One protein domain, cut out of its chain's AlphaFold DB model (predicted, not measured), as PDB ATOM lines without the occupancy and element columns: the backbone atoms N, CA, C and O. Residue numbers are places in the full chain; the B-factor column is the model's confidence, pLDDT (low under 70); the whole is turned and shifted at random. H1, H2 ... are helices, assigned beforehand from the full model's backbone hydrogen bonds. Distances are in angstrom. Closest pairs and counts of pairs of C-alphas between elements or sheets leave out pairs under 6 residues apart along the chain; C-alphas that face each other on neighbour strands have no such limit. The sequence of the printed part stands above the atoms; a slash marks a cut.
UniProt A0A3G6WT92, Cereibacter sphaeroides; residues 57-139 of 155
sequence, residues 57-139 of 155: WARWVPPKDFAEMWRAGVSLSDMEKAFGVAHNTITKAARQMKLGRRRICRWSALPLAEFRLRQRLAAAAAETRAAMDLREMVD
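What this domain is: This is residues 57 to 139 of the 155 residues of a protein of Cereibacter sphaeroides (UniProt A0A3G6WT92). A small compact head of three short helices, H1, H2 and H3, has one long helix, H4, leading away from it as an arm; residues 120 to 139, of which 120 to 138 belong to H4, stick out free. In the head, H2 and H3 pack at a near right angle, with H1 close to both and to the near part of H4. The printed part has 83 residues, with four named helices in the order H1, H2, H3, H4 and no named strand; the class is all helix. The whole is loose, with a radius of gyration of the C-alphas of 16.6 A, and elongated, spanning 54 by 30 by 22 A.

How they stand to each other: H4, residues 112 to 138, is close to but not clearly touching H1, residues 66 to 71; their closest C-alphas, of Phe 115 and Met 69, are 7.5 A apart, and their lines are about perpendicular at 87 degrees. H4 is likewise close but not clearly touching to H2, residues 76 to 83, with the C-alphas of Leu 112 and Asp 78 closest at 5.9 A; they run the same way at a steep tilt of 68 degrees, only just short of perpendicular. H2 touches H3, residues 87 to 96, about perpendicular at 85 degrees, with the C-alphas of Glu 80 and His 87 closest at 6.0 A. H3 and H4 are apart. In H1, H2, H3 and H4 every O i to N i+4 pair is within hydrogen-bond range.

Where its parts are: H4 measures 39.5 A from C-alpha 112 at (39.191, -24.073, 34.842) to C-alpha 138 at (76.923, -15.196, 27.356). H3 measures 14.1 A, H2 10.3 A and H1 8.7 A, the last beginning at C-alpha 66, (38.412, -13.064, 31.430).

The domain as a whole: The C-alphas of Trp 57 and Asp 139, the two farthest apart, are 55.0 A apart. The printed part has no cut. The link from H3 to H4, residues 97 to 111, is long. Residues 136 to 139 have pLDDT under 70.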
ATOM      1  N   TRP A  57      24.890  -5.685  37.311       72.50
ATOM      2  CA  TRP A  57      25.862  -6.357  36.448       72.50
ATOM      3  C   TRP A  57      26.666  -5.391  35.567       72.50
ATOM      4  O   TRP A  57      27.812  -5.696  35.263       72.50
ATOM      5  N   ALA A  58      26.120  -4.237  35.166       70.00
ATOM      6  CA  ALA A  58      26.864  -3.252  34.376       70.00
ATOM      7  C   ALA A  58      27.967  -2.557  35.188       70.00
ATOM      8  O   ALA A  58      28.873  -1.969  34.603       70.00
ATOM      9  N   ARG A  59      27.913  -2.638  36.526       77.12
ATOM     10  CA  ARG A  59      28.999  -2.182  37.405       77.12
ATOM     11  C   ARG A  59      30.148  -3.190  37.469       77.12
ATOM     12  O   ARG A  59      31.264  -2.814  37.815       77.12
ATOM     13  N   TRP A  60      29.890  -4.461  37.167       86.94
ATOM     14  CA  TRP A  60      30.914  -5.494  37.227       86.94
ATOM     15  C   TRP A  60      31.950  -5.293  36.117       86.94
ATOM     16  O   TRP A  60      31.616  -5.270  34.931       86.94
ATOM     17  N   VAL A  61      33.216  -5.172  36.514       87.06
ATOM     18  CA  VAL A  61      34.350  -5.047  35.594       87.06
ATOM     19  C   VAL A  61      34.991  -6.427  35.422       87.06
ATOM     20  O   VAL A  61      35.443  -7.003  36.415       87.06
ATOM     21  N   PRO A  62      35.050  -6.973  34.193       88.50
ATOM     22  CA  PRO A  62      35.670  -8.268  33.949       88.50
ATOM     23  C   PRO A  62      37.154  -8.274  34.355       88.50
ATOM     24  O   PRO A  62      37.891  -7.365  33.961       88.50
ATOM     25  N   PRO A  63      37.627  -9.294  35.096       89.88
ATOM     26  CA  PRO A  63      39.047  -9.450  35.409       89.88
ATOM     27  C   PRO A  63      39.915  -9.601  34.151       89.88
ATOM     28  O   PRO A  63      39.425 -10.026  33.105       89.88
ATOM     29  N   LYS A  64      41.224  -9.326  34.250       89.19
ATOM     30  CA  LYS A  64      42.160  -9.409  33.106       89.19
ATOM     31  C   LYS A  64      42.134 -10.780  32.411       89.19
ATOM     32  O   LYS A  64      42.067 -10.846  31.186       89.19
ATOM     33  N   ASP A  65      42.067 -11.854  33.193       89.81
ATOM     34  CA  ASP A  65      42.052 -13.240  32.704       89.81
ATOM     35  C   ASP A  65      40.771 -13.604  31.930       89.81
ATOM     36  O   ASP A  65      40.710 -14.634  31.258       89.81
ATOM     37  N   PHE A  66      39.724 -12.773  32.003       94.06
ATOM     38  CA  PHE A  66      38.412 -13.064  31.430       94.06
ATOM     39  C   PHE A  66      38.466 -13.330  29.923       94.06
ATOM     40  O   PHE A  66      37.881 -14.299  29.436       94.06
ATOM     41  N   ALA A  67      39.173 -12.477  29.178       93.38
ATOM     42  CA  ALA A  67      39.249 -12.593  27.726       93.38
ATOM     43  C   ALA A  67      40.004 -13.860  27.294       93.38
ATOM     44  O   ALA A  67      39.629 -14.497  26.308       93.38
ATOM     45  N   GLU A  68      41.036 -14.248  28.042       92.44
ATOM     46  CA  GLU A  68      41.784 -15.484  27.804       92.44
ATOM     47  C   GLU A  68      40.931 -16.713  28.113       92.44
ATOM     48  O   GLU A  68      40.797 -17.589  27.261       92.44
ATOM     49  N   MET A  69      40.266 -16.733  29.274       93.56
ATOM     50  CA  MET A  69      39.354 -17.811  29.672       93.56
ATOM     51  C   MET A  69      38.205 -17.988  28.668       93.56
ATOM     52  O   MET A  69      37.831 -19.114  28.322       93.56
ATOM     53  N   TRP A  70      37.667 -16.881  28.145       94.38
ATOM     54  CA  TRP A  70      36.625 -16.905  27.122       94.38
ATOM     55  C   TRP A  70      37.104 -17.572  25.830       94.38
ATOM     56  O   TRP A  70      36.443 -18.497  25.342       94.38
ATOM     57  N   ARG A  71      38.258 -17.132  25.303       91.88
ATOM     58  CA  ARG A  71      38.854 -17.652  24.059       91.88
ATOM     59  C   ARG A  71      39.302 -19.104  24.192       91.88
ATOM     60  O   ARG A  71      39.093 -19.875  23.263       91.88
ATOM     61  N   ALA A  72      39.846 -19.482  25.347       91.31
ATOM     62  CA  ALA A  72      40.273 -20.848  25.638       91.31
ATOM     63  C   ALA A  72      39.105 -21.838  25.788       91.31
ATOM     64  O   ALA A  72      39.329 -23.043  25.852       91.31
ATOM     65  N   GLY A  73      37.859 -21.354  25.843       93.12
ATOM     66  CA  GLY A  73      36.696 -22.235  25.919       93.12
ATOM     67  C   GLY A  73      36.403 -22.761  27.327       93.12
ATOM     68  O   GLY A  73      35.779 -23.811  27.453       93.12
ATOM     69  N   VAL A  74      36.798 -22.035  28.382       93.25
ATOM     70  CA  VAL A  74      36.568 -22.459  29.776       93.25
ATOM     71  C   VAL A  74      35.078 -22.587  30.109       93.25
ATOM     72  O   VAL A  74      34.282 -21.713  29.761       93.25
ATOM     73  N   SER A  75      34.669 -23.654  30.792       92.81
ATOM     74  CA  SER A  75      33.265 -23.874  31.167       92.81
ATOM     75  C   SER A  75      32.635 -22.642  31.830       92.81
ATOM     76  O   SER A  75      33.218 -22.055  32.739       92.81
ATOM     77  N   LEU A  76      31.421 -22.260  31.406       92.62
ATOM     78  CA  LEU A  76      30.695 -21.146  32.035       92.62
ATOM     79  C   LEU A  76      30.469 -21.396  33.527       92.62
ATOM     80  O   LEU A  76      30.632 -20.462  34.297       92.62
ATOM     81  N   SER A  77      30.172 -22.635  33.935       92.62
ATOM     82  CA  SER A  77      29.963 -22.954  35.355       92.62
ATOM     83  C   SER A  77      31.227 -22.731  36.186       92.62
ATOM     84  O   SER A  77      31.159 -22.249  37.315       92.62
ATOM     85  N   ASP A  78      32.400 -23.013  35.619       93.38
ATOM     86  CA  ASP A  78      33.652 -22.749  36.322       93.38
ATOM     87  C   ASP A  78      33.982 -21.253  36.337       93.38
ATOM     88  O   ASP A  78      34.473 -20.744  37.342       93.38
ATOM     89  N   MET A  79      33.678 -20.527  35.254       93.56
ATOM     90  CA  MET A  79      33.806 -19.065  35.223       93.56
ATOM     91  C   MET A  79      32.883 -18.405  36.259       93.56
ATOM     92  O   MET A  79      33.300 -17.458  36.919       93.56
ATOM     93  N   GLU A  80      31.658 -18.908  36.440       94.62
ATOM     94  CA  GLU A  80      30.732 -18.431  37.474       94.62
ATOM     95  C   GLU A  80      31.335 -18.582  38.871       94.62
ATOM     96  O   GLU A  80      31.376 -17.614  39.629       94.62
ATOM     97  N   LYS A  81      31.862 -19.770  39.192       93.25
ATOM     98  CA  LYS A  81      32.519 -20.038  40.480       93.25
ATOM     99  C   LYS A  81      33.760 -19.171  40.683       93.25
ATOM    100  O   LYS A  81      33.989 -18.690  41.786       93.25
ATOM    101  N   ALA A  82      34.547 -18.960  39.630       91.88
ATOM    102  CA  ALA A  82      35.775 -18.173  39.699       91.88
ATOM    103  C   ALA A  82      35.526 -16.675  39.893       91.88
ATOM    104  O   ALA A  82      36.304 -16.007  40.567       91.88
ATOM    105  N   PHE A  83      34.473 -16.140  39.274       90.94
ATOM    106  CA  PHE A  83      34.190 -14.705  39.276       90.94
ATOM    107  C   PHE A  83      33.081 -14.289  40.246       90.94
ATOM    108  O   PHE A  83      32.888 -13.093  40.450       90.94
ATOM    109  N   GLY A  84      32.339 -15.241  40.815       90.62
ATOM    110  CA  GLY A  84      31.211 -14.965  41.706       90.62
ATOM    111  C   GLY A  84      30.026 -14.288  41.009       90.62
ATOM    112  O   GLY A  84      29.232 -13.618  41.662       90.62
ATOM    113  N   VAL A  85      29.903 -14.423  39.684       91.50
ATOM    114  CA  VAL A  85      28.829 -13.807  38.888       91.50
ATOM    115  C   VAL A  85      28.129 -14.844  38.024       91.50
ATOM    116  O   VAL A  85      28.758 -15.773  37.530       91.50
ATOM    117  N   ALA A  86      26.830 -14.666  37.787       92.00
ATOM    118  CA  ALA A  86      26.054 -15.569  36.939       92.00
ATOM    119  C   ALA A  86      26.529 -15.558  35.469       92.00
ATOM    120  O   ALA A  86      26.966 -14.528  34.942       92.00
ATOM    121  N   HIS A  87      26.345 -16.669  34.749       90.25
ATOM    122  CA  HIS A  87      26.749 -16.827  33.347       90.25
ATOM    123  C   HIS A  87      26.115 -15.789  32.415       90.25
ATOM    124  O   HIS A  87      26.705 -15.437  31.391       90.25
ATOM    125  N   ASN A  88      24.932 -15.266  32.756       91.31
ATOM    126  CA  ASN A  88      24.296 -14.179  32.013       91.31
ATOM    127  C   ASN A  88      25.130 -12.892  32.065       91.31
ATOM    128  O   ASN A  88      25.271 -12.218  31.044       91.31
ATOM    129  N   THR A  89      25.721 -12.572  33.218       91.69
ATOM    130  CA  THR A  89      26.645 -11.439  33.377       91.69
ATOM    131  C   THR A  89      27.912 -11.666  32.558       91.69
ATOM    132  O   THR A  89      28.295 -10.800  31.775       91.69
ATOM    133  N   ILE A  90      28.490 -12.869  32.635       92.31
ATOM    134  CA  ILE A  90      29.662 -13.275  31.841       92.31
ATOM    135  C   ILE A  90      29.389 -13.137  30.334       92.31
ATOM    136  O   ILE A  90      30.174 -12.543  29.599       92.31
ATOM    137  N   THR A  91      28.244 -13.624  29.858       91.81
ATOM    138  CA  THR A  91      27.883 -13.580  28.431       91.81
ATOM    139  C   THR A  91      27.657 -12.147  27.946       91.81
ATOM    140  O   THR A  91      28.093 -11.784  26.849       91.81
ATOM    141  N   LYS A  92      27.012 -11.302  28.761       90.62
ATOM    142  CA  LYS A  92      26.834  -9.876  28.453       90.62
ATOM    143  C   LYS A  92      28.166  -9.136  28.408       90.62
ATOM    144  O   LYS A  92      28.397  -8.389  27.460       90.62
ATOM    145  N   ALA A  93      29.054  -9.393  29.363       91.25
ATOM    146  CA  ALA A  93      30.386  -8.805  29.381       91.25
ATOM    147  C   ALA A  93      31.212  -9.200  28.152       91.25
ATOM    148  O   ALA A  93      31.795  -8.339  27.497       91.25
ATOM    149  N   ALA A  94      31.187 -10.475  27.751       92.50
ATOM    150  CA  ALA A  94      31.860 -10.912  26.531       92.50
ATOM    151  C   ALA A  94      31.301 -10.237  25.267       92.50
ATOM    152  O   ALA A  94      32.063  -9.890  24.361       92.50
ATOM    153  N   ARG A  95      29.980  -9.999  25.216       90.94
ATOM    154  CA  ARG A  95      29.340  -9.238  24.132       90.94
ATOM    155  C   ARG A  95      29.782  -7.773  24.130       90.94
ATOM    156  O   ARG A  95      30.079  -7.248  23.061       90.94
ATOM    157  N   GLN A  96      29.856  -7.133  25.297       88.38
ATOM    158  CA  GLN A  96      30.324  -5.751  25.445       88.38
ATOM    159  C   GLN A  96      31.793  -5.602  25.026       88.38
ATOM    160  O   GLN A  96      32.142  -4.657  24.324       88.38
ATOM    161  N   MET A  97      32.629  -6.582  25.370       89.81
ATOM    162  CA  MET A  97      34.038  -6.662  24.965       89.81
ATOM    163  C   MET A  97      34.243  -7.161  23.523       89.81
ATOM    164  O   MET A  97      35.380  -7.294  23.080       89.81
ATOM    165  N   LYS A  98      33.163  -7.461  22.785       92.31
ATOM    166  CA  LYS A  98      33.194  -7.967  21.402       92.31
ATOM    167  C   LYS A  98      34.077  -9.216  21.216       92.31
ATOM    168  O   LYS A  98      34.664  -9.407  20.156       92.31
ATOM    169  N   LEU A  99      34.125 -10.114  22.204       89.00
ATOM    170  CA  LEU A  99      34.983 -11.316  22.187       89.00
ATOM    171  C   LEU A  99      34.510 -12.434  21.232       89.00
ATOM    172  O   LEU A  99      35.064 -13.532  21.236       89.00
ATOM    173  N   GLY A 100      33.488 -12.176  20.414       88.69
ATOM    174  CA  GLY A 100      32.943 -13.139  19.460       88.69
ATOM    175  C   GLY A 100      32.177 -14.299  20.108       88.69
ATOM    176  O   GLY A 100      32.046 -14.409  21.329       88.69
ATOM    177  N   ARG A 101      31.621 -15.173  19.260       86.62
ATOM    178  CA  ARG A 101      30.910 -16.379  19.708       86.62
ATOM    179  C   ARG A 101      31.899 -17.463  20.122       86.62
ATOM    180  O   ARG A 101      32.904 -17.690  19.452       86.62
ATOM    181  N   ARG A 102      31.560 -18.186  21.187       86.88
ATOM    182  CA  ARG A 102      32.320 -19.350  21.650       86.88
ATOM    183  C   ARG A 102      32.029 -20.545  20.749       86.88
ATOM    184  O   ARG A 102      30.865 -20.833  20.482       86.88
ATOM    185  N   ARG A 103      33.066 -21.261  20.320       81.94
ATOM    186  CA  ARG A 103      32.936 -22.546  19.616       81.94
ATOM    187  C   ARG A 103      33.109 -23.692  20.609       81.94
ATOM    188  O   ARG A 103      34.089 -24.422  20.549       81.94
ATOM    189  N   ILE A 104      32.187 -23.792  21.564       85.38
ATOM    190  CA  ILE A 104      32.205 -24.848  22.579       85.38
ATOM    191  C   ILE A 104      30.867 -25.576  22.633       85.38
ATOM    192  O   ILE A 104      29.811 -24.982  22.423       85.38
ATOM    193  N   CYS A 105      30.925 -26.860  22.953       82.62
ATOM    194  CA  CYS A 105      29.791 -27.659  23.389       82.62
ATOM    195  C   CYS A 105      30.115 -28.243  24.770       82.62
ATOM    196  O   CYS A 105      31.226 -28.078  25.275       82.62
ATOM    197  N   ARG A 106      29.162 -28.945  25.394       76.31
ATOM    198  CA  ARG A 106      29.370 -29.523  26.735       76.31
ATOM    199  C   ARG A 106      30.593 -30.449  26.831       76.31
ATOM    200  O   ARG A 106      31.173 -30.560  27.898       76.31
ATOM    201  N   TRP A 107      30.986 -31.076  25.721       82.31
ATOM    202  CA  TRP A 107      32.100 -32.026  25.654       82.31
ATOM    203  C   TRP A 107      33.455 -31.372  25.366       82.31
ATOM    204  O   TRP A 107      34.485 -31.980  25.621       82.31
ATOM    205  N   SER A 108      33.462 -30.150  24.828       86.25
ATOM    206  CA  SER A 108      34.686 -29.403  24.508       86.25
ATOM    207  C   SER A 108      34.955 -28.248  25.471       86.25
ATOM    208  O   SER A 108      35.882 -27.467  25.258       86.25
ATOM    209  N   ALA A 109      34.142 -28.119  26.522       89.31
ATOM    210  CA  ALA A 109      34.346 -27.128  27.563       89.31
ATOM    211  C   ALA A 109      35.608 -27.469  28.364       89.31
ATOM    212  O   ALA A 109      35.725 -28.555  28.929       89.31
ATOM    213  N   LEU A 110      36.540 -26.523  28.429       91.75
ATOM    214  CA  LEU A 110      37.780 -26.684  29.175       91.75
ATOM    215  C   LEU A 110      37.509 -26.468  30.676       91.75
ATOM    216  O   LEU A 110      36.973 -25.413  31.034       91.75
ATOM    217  N   PRO A 111      37.865 -27.402  31.571       93.75
ATOM    218  CA  PRO A 111      37.798 -27.151  33.008       93.75
ATOM    219  C   PRO A 111      38.736 -26.006  33.413       93.75
ATOM    220  O   PRO A 111      39.837 -25.871  32.874       93.75
ATOM    221  N   LEU A 112      38.345 -25.190  34.394       91.56
ATOM    222  CA  LEU A 112      39.191 -24.073  34.842       91.56
ATOM    223  C   LEU A 112      40.547 -24.529  35.399       91.56
ATOM    224  O   LEU A 112      41.556 -23.864  35.171       91.56
ATOM    225  N   ALA A 113      40.582 -25.658  36.109       92.00
ATOM    226  CA  ALA A 113      41.823 -26.213  36.646       92.00
ATOM    227  C   ALA A 113      42.830 -26.526  35.528       92.00
ATOM    228  O   ALA A 113      43.998 -26.154  35.620       92.00
ATOM    229  N   GLU A 114      42.348 -27.121  34.438       93.38
ATOM    230  CA  GLU A 114      43.144 -27.427  33.250       93.38
ATOM    231  C   GLU A 114      43.642 -26.142  32.567       93.38
ATOM    232  O   GLU A 114      44.815 -26.027  32.219       93.38
ATOM    233  N   PHE A 115      42.788 -25.122  32.438       93.69
ATOM    234  CA  PHE A 115      43.207 -23.815  31.923       93.69
ATOM    235  C   PHE A 115      44.328 -23.185  32.767       93.69
ATOM    236  O   PHE A 115      45.324 -22.702  32.223       93.69
ATOM    237  N   ARG A 116      44.199 -23.219  34.098       93.25
ATOM    238  CA  ARG A 116      45.216 -22.690  35.020       93.25
ATOM    239  C   ARG A 116      46.517 -23.488  34.967       93.25
ATOM    240  O   ARG A 116      47.587 -22.888  35.034       93.25
ATOM    241  N   LEU A 117      46.441 -24.810  34.811       94.00
ATOM    242  CA  LEU A 117      47.615 -25.655  34.604       94.00
ATOM    243  C   LEU A 117      48.359 -25.249  33.326       94.00
ATOM    244  O   LEU A 117      49.563 -25.008  33.374       94.00
ATOM    245  N   ARG A 118      47.639 -25.071  32.211       92.56
ATOM    246  CA  ARG A 118      48.222 -24.609  30.940       92.56
ATOM    247  C   ARG A 118      48.891 -23.243  31.063       92.56
ATOM    248  O   ARG A 118      49.987 -23.076  30.540       92.56
ATOM    249  N   GLN A 119      48.282 -22.293  31.779       91.38
ATOM    250  CA  GLN A 119      48.906 -20.987  32.037       91.38
ATOM    251  C   GLN A 119      50.232 -21.123  32.800       91.38
ATOM    252  O   GLN A 119      51.222 -20.508  32.414       91.38
ATOM    253  N   ARG A 120      50.280 -21.952  33.853       93.75
ATOM    254  CA  ARG A 120      51.510 -22.173  34.635       93.75
ATOM    255  C   ARG A 120      52.609 -22.837  33.811       93.75
ATOM    256  O   ARG A 120      53.754 -22.409  33.877       93.75
ATOM    257  N   LEU A 121      52.259 -23.847  33.012       94.94
ATOM    258  CA  LEU A 121      53.214 -24.516  32.127       94.94
ATOM    259  C   LEU A 121      53.759 -23.564  31.057       94.94
ATOM    260  O   LEU A 121      54.958 -23.571  30.792       94.94
ATOM    261  N   ALA A 122      52.908 -22.713  30.479       90.75
ATOM    262  CA  ALA A 122      53.341 -21.701  29.518       90.75
ATOM    263  C   ALA A 122      54.290 -20.667  30.153       90.75
ATOM    264  O   ALA A 122      55.284 -20.301  29.530       90.75
ATOM    265  N   ALA A 123      54.019 -20.241  31.391       89.75
ATOM    266  CA  ALA A 123      54.900 -19.342  32.135       89.75
ATOM    267  C   ALA A 123      56.270 -19.987  32.412       89.75
ATOM    268  O   ALA A 123      57.297 -19.410  32.063       89.75
ATOM    269  N   ALA A 124      56.289 -21.223  32.919       90.25
ATOM    270  CA  ALA A 124      57.530 -21.960  33.168       90.25
ATOM    271  C   ALA A 124      58.342 -22.205  31.879       90.25
ATOM    272  O   ALA A 124      59.571 -22.107  31.871       90.25
ATOM    273  N   ALA A 125      57.668 -22.489  30.759       89.31
ATOM    274  CA  ALA A 125      58.321 -22.634  29.460       89.31
ATOM    275  C   ALA A 125      58.936 -21.309  28.974       89.31
ATOM    276  O   ALA A 125      60.034 -21.313  28.415       89.31
ATOM    277  N   ALA A 126      58.260 -20.179  29.206       89.50
ATOM    278  CA  ALA A 126      58.782 -18.855  28.880       89.50
ATOM    279  C   ALA A 126      60.009 -18.495  29.731       89.50
ATOM    280  O   ALA A 126      60.992 -18.003  29.187       89.50
ATOM    281  N   GLU A 127      59.991 -18.804  31.031       88.75
ATOM    282  CA  GLU A 127      61.149 -18.643  31.923       88.75
ATOM    283  C   GLU A 127      62.337 -19.483  31.454       88.75
ATOM    284  O   GLU A 127      63.452 -18.979  31.328       88.75
ATOM    285  N   THR A 128      62.087 -20.752  31.123       89.00
ATOM    286  CA  THR A 128      63.121 -21.656  30.607       89.00
ATOM    287  C   THR A 128      63.722 -21.114  29.312       89.00
ATOM    288  O   THR A 128      64.941 -21.084  29.166       89.00
ATOM    289  N   ARG A 129      62.888 -20.635  28.380       82.50
ATOM    290  CA  ARG A 129      63.361 -20.029  27.129       82.50
ATOM    291  C   ARG A 129      64.185 -18.768  27.383       82.50
ATOM    292  O   ARG A 129      65.267 -18.650  26.826       82.50
ATOM    293  N   ALA A 130      63.724 -17.878  28.259       82.75
ATOM    294  CA  ALA A 130      64.460 -16.668  28.617       82.75
ATOM    295  C   ALA A 130      65.821 -16.988  29.260       82.75
ATOM    296  O   ALA A 130      66.808 -16.313  28.978       82.75
ATOM    297  N   ALA A 131      65.896 -18.038  30.084       83.25
ATOM    298  CA  ALA A 131      67.152 -18.507  30.661       83.25
ATOM    299  C   ALA A 131      68.109 -19.067  29.594       83.25
ATOM    300  O   ALA A 131      69.312 -18.815  29.666       83.25
ATOM    301  N   MET A 132      67.587 -19.791  28.598       87.75
ATOM    302  CA  MET A 132      68.380 -20.268  27.461       87.75
ATOM    303  C   MET A 132      68.892 -19.105  26.606       87.75
ATOM    304  O   MET A 132      70.083 -19.067  26.320       87.75
ATOM    305  N   ASP A 133      68.040 -18.129  26.280       81.38
ATOM    306  CA  ASP A 133      68.417 -16.941  25.500       81.38
ATOM    307  C   ASP A 133      69.488 -16.106  26.236       81.38
ATOM    308  O   ASP A 133      70.474 -15.670  25.638       81.38
ATOM    309  N   LEU A 134      69.344 -15.927  27.558       77.00
ATOM    310  CA  LEU A 134      70.347 -15.264  28.402       77.00
ATOM    311  C   LEU A 134      71.683 -16.017  28.370       77.00
ATOM    312  O   LEU A 134      72.740 -15.399  28.255       77.00
ATOM    313  N   ARG A 135      71.642 -17.349  28.470       70.06
ATOM    314  CA  ARG A 135      72.836 -18.200  28.443       70.06
ATOM    315  C   ARG A 135      73.523 -18.166  27.076       70.06
ATOM    316  O   ARG A 135      74.736 -17.997  27.018       70.06
ATOM    317  N   GLU A 136      72.762 -18.230  25.988       66.88
ATOM    318  CA  GLU A 136      73.273 -18.108  24.619       66.88
ATOM    319  C   GLU A 136      73.911 -16.727  24.365       66.88
ATOM    320  O   GLU A 136      74.931 -16.627  23.679       66.88
ATOM    321  N   MET A 137      73.387 -15.655  24.976       59.38
ATOM    322  CA  MET A 137      74.019 -14.329  24.932       59.38
ATOM    323  C   MET A 137      75.382 -14.270  25.641       59.38
ATOM    324  O   MET A 137      76.217 -13.456  25.246       59.38
ATOM    325  N   VAL A 138      75.627 -15.112  26.653       59.91
ATOM    326  CA  VAL A 138      76.923 -15.196  27.356       59.91
ATOM    327  C   VAL A 138      77.945 -16.011  26.553       59.91
ATOM    328  O   VAL A 138      79.131 -15.688  26.573       59.91
ATOM    329  N   ASP A 139      77.492 -16.999  25.779       61.41
ATOM    330  CA  ASP A 139      78.356 -17.912  25.019       61.41
ATOM    331  C   ASP A 139      78.760 -17.394  23.624       61.41
ATOM    332  O   ASP A 139      79.423 -18.111  22.870       61.41
TER     333      ASP A 139